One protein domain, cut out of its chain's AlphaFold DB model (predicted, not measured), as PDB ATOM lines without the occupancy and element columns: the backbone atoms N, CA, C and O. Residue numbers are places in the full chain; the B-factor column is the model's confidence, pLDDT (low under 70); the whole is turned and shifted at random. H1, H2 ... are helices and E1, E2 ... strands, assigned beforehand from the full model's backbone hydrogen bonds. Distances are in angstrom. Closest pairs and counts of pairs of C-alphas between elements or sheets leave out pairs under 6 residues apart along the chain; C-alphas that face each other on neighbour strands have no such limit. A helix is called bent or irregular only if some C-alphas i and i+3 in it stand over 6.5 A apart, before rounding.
ATOM      1  N   GLU A   4     267.285 264.321 220.924       90.75
ATOM      2  CA  GLU A   4     268.745 264.402 220.996       90.75
ATOM      3  C   GLU A   4     269.367 263.141 221.609       90.75
ATOM      4  O   GLU A   4     270.414 262.680 221.151       90.75
ATOM      5  N   ASP A   5     268.735 262.567 222.628       91.00
ATOM      6  CA  ASP A   5     269.189 261.348 223.292       91.00
ATOM      7  C   ASP A   5     268.863 260.096 222.464       91.00
ATOM      8  O   ASP A   5     269.677 259.169 222.407       91.00
ATOM      9  N   PHE A   6     267.742 260.097 221.735       90.75
ATOM     10  CA  PHE A   6     267.428 259.047 220.764       90.75
ATOM     11  C   PHE A   6     268.497 258.964 219.666       90.75
ATOM     12  O   PHE A   6     269.107 257.918 219.470       90.75
ATOM     13  N   VAL A   7     268.830 260.078 219.011       89.81
ATOM     14  CA  VAL A   7     269.817 260.074 217.915       89.81
ATOM     15  C   VAL A   7     271.241 259.790 218.406       89.81
ATOM     16  O   VAL A   7     272.050 259.225 217.668       89.81
ATOM     17  N   LYS A   8     271.579 260.145 219.655       90.12
ATOM     18  CA  LYS A   8     272.860 259.744 220.266       90.12
ATOM     19  C   LYS A   8     272.962 258.231 220.444       90.12
ATOM     20  O   LYS A   8     274.041 257.681 220.248       90.12
ATOM     21  N   THR A   9     271.869 257.583 220.845       90.62
ATOM     22  CA  THR A   9     271.828 256.128 221.061       90.62
ATOM     23  C   THR A   9     271.622 255.345 219.764       90.62
ATOM     24  O   THR A   9     271.989 254.174 219.706       90.62
ATOM     25  N   ARG A  10     271.101 255.998 218.718       86.94
ATOM     26  CA  ARG A  10     270.813 255.426 217.395       86.94
ATOM     27  C   ARG A  10     271.417 256.271 216.260       86.94
ATOM     28  O   ARG A  10     270.692 256.943 215.516       86.94
ATOM     29  N   PRO A  11     272.756 256.303 216.122       84.25
ATOM     30  CA  PRO A  11     273.436 257.143 215.137       84.25
ATOM     31  C   PRO A  11     273.093 256.797 213.678       84.25
ATOM     32  O   PRO A  11     273.277 257.649 212.806       84.25
ATOM     33  N   GLU A  12     272.579 255.597 213.403       84.50
ATOM     34  CA  GLU A  12     272.058 255.175 212.098       84.50
ATOM     35  C   GLU A  12     270.957 256.111 211.572       84.50
ATOM     36  O   GLU A  12     270.922 256.413 210.380       84.50
ATOM     37  N   PHE A  13     270.140 256.681 212.463       83.56
ATOM     38  CA  PHE A  13     269.069 257.612 212.097       83.56
ATOM     39  C   PHE A  13     269.540 259.064 211.970       83.56
ATOM     40  O   PHE A  13     268.808 259.918 211.480       83.56
ATOM     41  N   ARG A  14     270.790 259.377 212.336       78.50
ATOM     42  CA  ARG A  14     271.307 260.758 212.343       78.50
ATOM     43  C   ARG A  14     271.411 261.387 210.953       78.50
ATOM     44  O   ARG A  14     271.365 262.609 210.829       78.50
ATOM     45  N   LYS A  15     271.651 260.570 209.926       77.06
ATOM     46  CA  LYS A  15     271.820 261.021 208.531       77.06
ATOM     47  C   LYS A  15     270.544 260.901 207.705       77.06
ATOM     48  O   LYS A  15     270.503 261.419 206.589       77.06
ATOM     49  N   LEU A  16     269.542 260.203 208.227       78.19
ATOM     50  CA  LEU A  16     268.275 260.013 207.553       78.19
ATOM     51  C   LEU A  16     267.430 261.282 207.719       78.19
ATOM     52  O   LEU A  16     267.374 261.870 208.797       78.19
ATOM     53  N   LYS A  17     266.840 261.743 206.616       84.00
ATOM     54  CA  LYS A  17     266.125 263.022 206.578       84.00
ATOM     55  C   LYS A  17     264.640 262.845 206.866       84.00
ATOM     56  O   LYS A  17     264.119 263.495 207.766       84.00
ATOM     57  N   GLU A  18     263.993 261.945 206.135       95.06
ATOM     58  CA  GLU A  18     262.538 261.812 206.094       95.06
ATOM     59  C   GLU A  18     262.108 260.396 205.700       95.06
ATOM     60  O   GLU A  18     262.901 259.619 205.161       95.06
ATOM     61  N   CYS A  19     260.847 260.076 205.983       95.31
ATOM     62  CA  CYS A  19     260.164 258.911 205.431       95.31
ATOM     63  C   CYS A  19     259.864 259.142 203.944       95.31
ATOM     64  O   CYS A  19     259.286 260.166 203.590       95.31
ATOM     65  N   ILE A  20     260.184 258.175 203.081       94.56
ATOM     66  CA  ILE A  20     259.960 258.301 201.629       94.56
ATOM     67  C   ILE A  20     258.476 258.286 201.230       94.56
ATOM     68  O   ILE A  20     258.147 258.640 200.102       94.56
ATOM     69  N   SER A  21     257.590 257.860 202.138       93.94
ATOM     70  CA  SER A  21     256.151 257.753 201.885       93.94
ATOM     71  C   SER A  21     255.394 259.023 202.268       93.94
ATOM     72  O   SER A  21     254.753 259.644 201.422       93.94
ATOM     73  N   CYS A  22     255.483 259.439 203.535       94.69
ATOM     74  CA  CYS A  22     254.765 260.615 204.033       94.69
ATOM     75  C   CYS A  22     255.582 261.911 203.990       94.69
ATOM     76  O   CYS A  22     255.035 262.964 204.309       94.69
ATOM     77  N   TYR A  23     256.873 261.849 203.644       95.69
ATOM     78  CA  TYR A  23     257.808 262.984 203.620       95.69
ATOM     79  C   TYR A  23     257.990 263.705 204.964       95.69
ATOM     80  O   TYR A  23     258.646 264.740 205.026       95.69
ATOM     81  N   ARG A  24     257.451 263.153 206.061       95.62
ATOM     82  CA  ARG A  24     257.717 263.650 207.412       95.62
ATOM     83  C   ARG A  24     259.172 263.387 207.761       95.62
ATOM     84  O   ARG A  24     259.699 262.289 207.541       95.62
ATOM     85  N   THR A  25     259.811 264.389 208.340       94.81
ATOM     86  CA  THR A  25     261.145 264.255 208.908       94.81
ATOM     87  C   THR A  25     261.126 263.262 210.063       94.81
ATOM     88  O   THR A  25     260.113 263.077 210.737       94.81
ATOM     89  N   LEU A  26     262.271 262.644 210.357       92.19
ATOM     90  CA  LEU A  26     262.348 261.742 211.510       92.19
ATOM     91  C   LEU A  26     262.016 262.427 212.832       92.19
ATOM     92  O   LEU A  26     261.469 261.790 213.721       92.19
ATOM     93  N   LYS A  27     262.335 263.716 212.965       92.75
ATOM     94  CA  LYS A  27     261.987 264.463 214.169       92.75
ATOM     95  C   LYS A  27     260.471 264.616 214.297       92.75
ATOM     96  O   LYS A  27     259.945 264.354 215.366       92.75
ATOM     97  N   GLU A  28     259.777 264.971 213.215       95.38
ATOM     98  CA  GLU A  28     258.309 265.025 213.217       95.38
ATOM     99  C   GLU A  28     257.706 263.659 213.548       95.38
ATOM    100  O   GLU A  28     256.758 263.594 214.319       95.38
ATOM    101  N   ILE A  29     258.257 262.567 213.003       95.88
ATOM    102  CA  ILE A  29     257.843 261.192 213.337       95.88
ATOM    103  C   ILE A  29     258.050 260.911 214.823       95.88
ATOM    104  O   ILE A  29     257.120 260.485 215.491       95.88
ATOM    105  N   PHE A  30     259.229 261.212 215.362       94.62
ATOM    106  CA  PHE A  30     259.522 261.018 216.779       94.62
ATOM    107  C   PHE A  30     258.592 261.822 217.693       94.62
ATOM    108  O   PHE A  30     258.165 261.324 218.731       94.62
ATOM    109  N   ASP A  31     258.297 263.067 217.319       94.19
ATOM    110  CA  ASP A  31     257.500 263.983 218.130       94.19
ATOM    111  C   ASP A  31     256.010 263.575 218.174       94.19
ATOM    112  O   ASP A  31     255.376 263.769 219.213       94.19
ATOM    113  N   GLU A  32     255.448 262.990 217.105       94.50
ATOM    114  CA  GLU A  32     254.037 262.536 217.086       94.50
ATOM    115  C   GLU A  32     253.865 261.047 217.427       94.50
ATOM    116  O   GLU A  32     252.967 260.694 218.189       94.50
ATOM    117  N   ASP A  33     254.718 260.184 216.870       93.44
ATOM    118  CA  ASP A  33     254.577 258.720 216.886       93.44
ATOM    119  C   ASP A  33     255.581 258.047 217.849       93.44
ATOM    120  O   ASP A  33     255.573 256.831 218.039       93.44
ATOM    121  N   GLY A  34     256.466 258.827 218.479       93.94
ATOM    122  CA  GLY A  34     257.486 258.327 219.396       93.94
ATOM    123  C   GLY A  34     258.657 257.626 218.701       93.94
ATOM    124  O   GLY A  34     258.827 257.661 217.482       93.94
ATOM    125  N   ALA A  35     259.509 256.979 219.503       93.31
ATOM    126  CA  ALA A  35     260.654 256.225 218.986       93.31
ATOM    127  C   ALA A  35     260.213 255.064 218.078       93.31
ATOM    128  O   ALA A  35     260.865 254.815 217.063       93.31
ATOM    129  N   ASP A  36     259.090 254.426 218.415       93.88
ATOM    130  CA  ASP A  36     258.549 253.255 217.718       93.88
ATOM    131  C   ASP A  36     258.132 253.595 216.283       93.88
ATOM    132  O   ASP A  36     258.433 252.834 215.364       93.88
ATOM    133  N   GLY A  37     257.622 254.814 216.053       93.12
ATOM    134  CA  GLY A  37     257.363 255.350 214.712       93.12
ATOM    135  C   GLY A  37     258.564 255.262 213.757       93.12
ATOM    136  O   GLY A  37     258.395 255.183 212.536       93.12
ATOM    137  N   ILE A  38     259.784 255.241 214.304       93.94
ATOM    138  CA  ILE A  38     261.035 255.096 213.556       93.94
ATOM    139  C   ILE A  38     261.585 253.670 213.665       93.94
ATOM    140  O   ILE A  38     261.965 253.082 212.655       93.94
ATOM    141  N   THR A  39     261.681 253.116 214.876       93.00
ATOM    142  CA  THR A  39     262.372 251.837 215.099       93.00
ATOM    143  C   THR A  39     261.608 250.627 214.583       93.00
ATOM    144  O   THR A  39     262.243 249.617 214.297       93.00
ATOM    145  N   GLU A  40     260.289 250.737 214.428       94.56
ATOM    146  CA  GLU A  40     259.436 249.711 213.814       94.56
ATOM    147  C   GLU A  40     259.139 250.003 212.330       94.56
ATOM    148  O   GLU A  40     258.270 249.381 211.721       94.56
ATOM    149  N   GLY A  41     259.848 250.971 211.738       93.06
ATOM    150  CA  GLY A  41     259.867 251.193 210.296       93.06
ATOM    151  C   GLY A  41     260.787 250.213 209.558       93.06
ATOM    152  O   GLY A  41     261.535 249.441 210.160       93.06
ATOM    153  N   ILE A  42     260.780 250.288 208.229       93.56
ATOM    154  CA  ILE A  42     261.542 249.397 207.344       93.56
ATOM    155  C   ILE A  42     262.467 250.182 206.408       93.56
ATOM    156  O   ILE A  42     262.161 251.286 205.956       93.56
ATOM    157  N   TRP A  43     263.613 249.581 206.087       91.00
ATOM    158  CA  TRP A  43     264.485 250.020 205.003       91.00
ATOM    159  C   TRP A  43     264.184 249.231 203.733       91.00
ATOM    160  O   TRP A  43     264.350 248.016 203.702       91.00
ATOM    161  N   THR A  44     263.780 249.942 202.686       88.56
ATOM    162  CA  THR A  44     263.601 249.393 201.337       88.56
ATOM    163  C   THR A  44     264.760 249.810 200.433       88.56
ATOM    164  O   THR A  44     265.582 250.657 200.797       88.56
ATOM    165  N   ASP A  45     264.804 249.267 199.221       85.38
ATOM    166  CA  ASP A  45     265.701 249.713 198.152       85.38
ATOM    167  C   ASP A  45     265.488 251.193 197.765       85.38
ATOM    168  O   ASP A  45     266.429 251.870 197.346       85.38
ATOM    169  N   LYS A  46     264.270 251.719 197.958       86.12
ATOM    170  CA  LYS A  46     263.896 253.121 197.699       86.12
ATOM    171  C   LYS A  46     264.218 254.065 198.862       86.12
ATOM    172  O   LYS A  46     264.273 255.277 198.663       86.12
ATOM    173  N   GLY A  47     264.425 253.533 200.068       90.75
ATOM    174  CA  GLY A  47     264.694 254.303 201.284       90.75
ATOM    175  C   GLY A  47     263.858 253.866 202.489       90.75
ATOM    176  O   GLY A  47     263.248 252.797 202.497       90.75
ATOM    177  N   PHE A  48     263.866 254.694 203.535       94.25
ATOM    178  CA  PHE A  48     263.205 254.391 204.805       94.25
ATOM    179  C   PHE A  48     261.710 254.720 204.787       94.25
ATOM    180  O   PHE A  48     261.317 255.826 204.407       94.25
ATOM    181  N   VAL A  49     260.899 253.790 205.290       95.25
ATOM    182  CA  VAL A  49     259.457 253.938 205.503       95.25
ATOM    183  C   VAL A  49     259.178 253.847 207.001       95.25
ATOM    184  O   VAL A  49     259.567 252.877 207.646       95.25
ATOM    185  N   CYS A  50     258.522 254.865 207.564       95.88
ATOM    186  CA  CYS A  50     258.164 254.878 208.984       95.88
ATOM    187  C   CYS A  50     257.075 253.851 209.309       95.88
ATOM    188  O   CYS A  50     256.322 253.442 208.424       95.88
ATOM    189  N   HIS A  51     256.957 253.487 210.584       96.38
ATOM    190  CA  HIS A  51     256.029 252.453 211.041       96.38
ATOM    191  C   HIS A  51     254.571 252.731 210.633       96.38
ATOM    192  O   HIS A  51     253.916 251.876 210.050       96.38
ATOM    193  N   SER A  52     254.083 253.963 210.815       95.44
ATOM    194  CA  SER A  52     252.713 254.334 210.428       95.44
ATOM    195  C   SER A  52     252.463 254.194 208.922       95.44
ATOM    196  O   SER A  52     251.373 253.818 208.499       95.44
ATOM    197  N   CYS A  53     253.471 254.485 208.090       94.94
ATOM    198  CA  CYS A  53     253.369 254.290 206.643       94.94
ATOM    199  C   CYS A  53     253.458 252.816 206.249       94.94
ATOM    200  O   CYS A  53     252.819 252.433 205.275       94.94
ATOM    201  N   LEU A  54     254.236 252.020 206.984       94.69
ATOM    202  CA  LEU A  54     254.322 250.576 206.800       94.69
ATOM    203  C   LEU A  54     252.972 249.916 207.093       94.69
ATOM    204  O   LEU A  54     252.435 249.253 206.214       94.69
ATOM    205  N   ILE A  55     252.376 250.200 208.257       94.00
ATOM    206  CA  ILE A  55     251.031 249.720 208.611       94.00
ATOM    207  C   ILE A  55     250.030 250.113 207.527       94.00
ATOM    208  O   ILE A  55     249.244 249.288 207.077       94.00
TER     209      ILE A  55
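Overview. This is residues 4 to 55 of the 259 residues of an uncharacterized protein of Deltaproteobacteria bacterium (UniProt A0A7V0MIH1). A small rounded body is built of short pieces, with the two-strand hairpin E1 and E2 and the helix H5 toward one end of its longest axis, H1 and H2 at the other end, and H3 and H4 between. The unnamed stretch from residue 16 to residue 25 runs from H2 across toward the E2 end and folds back to H3. The printed part has 52 residues with five named helices and two named strands, in the order H1, H2, H3, H4, E1, E2, H5; the sheet, E1 - E2, is antiparallel and the class is mostly helix. The whole is compact, with a radius of gyration of the C-alphas of 9.9 A and spans of 26 by 22 by 16 A.

Arrangement. E1, residues 42 to 44, and E2, residues 47 to 49, form a hairpin, antiparallel at 148 degrees between their directions. N 42 and O 49 are within hydrogen-bond range at 2.9 A, as are N 47 and O 44 at 3.2 A. H5, residues 51 to 55, follows E2 by a tight link; its closest C-alpha to E1 is that of His 51, 7.3 A from that of Ile 42. H5 and H4, residues 36 to 39, touch, with the closest C-alphas, those of His 51 and Gly 37, 4.9 A apart. H4 also touches H3, residues 26 to 33; the closest C-alphas are those of Gly 37 and Ile 29, 6.0 A apart. H3 and H5 are only just apart, with a closest distance of 8.0 A. H2, residues 11 to 15, is close to H3 but not clearly touching, with the closest C-alphas, those of Phe 13 and Leu 26, 7.9 A apart. H1, residues 4 to 9, is close to H2 but not clearly touching; the closest C-alphas, those of Val 7 and Arg 14, are 5.8 A apart. H1 is apart from H3, H4, H5, E1 and E2. In H1, H3 and H5 each O i to N i+4 pair is within hydrogen-bond range; H2 has 0 of 1, with 1 of 2 O i to N i+3 pairs, and H4 is too short for an i+4 pair.

Along the chain. E1 begins at C-alpha 42, (261.542, 249.397, 207.344), and is 6.4 A long; E2 is 6.7 A. H3, the longest helix, measures 9.9 A, H1 8.8 A, H2 7.8 A, H5 6.2 A and H4 4.8 A. H2 is only just irregular: C-alphas 12 and 15 are 6.9 A apart. H1 begins at C-alpha 4, (268.745, 264.402, 220.996), and H5 ends at C-alpha 55, (251.031, 249.720, 208.611).

Size, cuts and confidence. The two C-alphas farthest apart, those of Asp 5 and Asp 45, are 27.9 A apart. The printed part has no cut and no long link; H2 to H3, with 10 residues between them, is short but not tight. Mean pLDDT of the printed part is 91.5, and no printed residue is under 70.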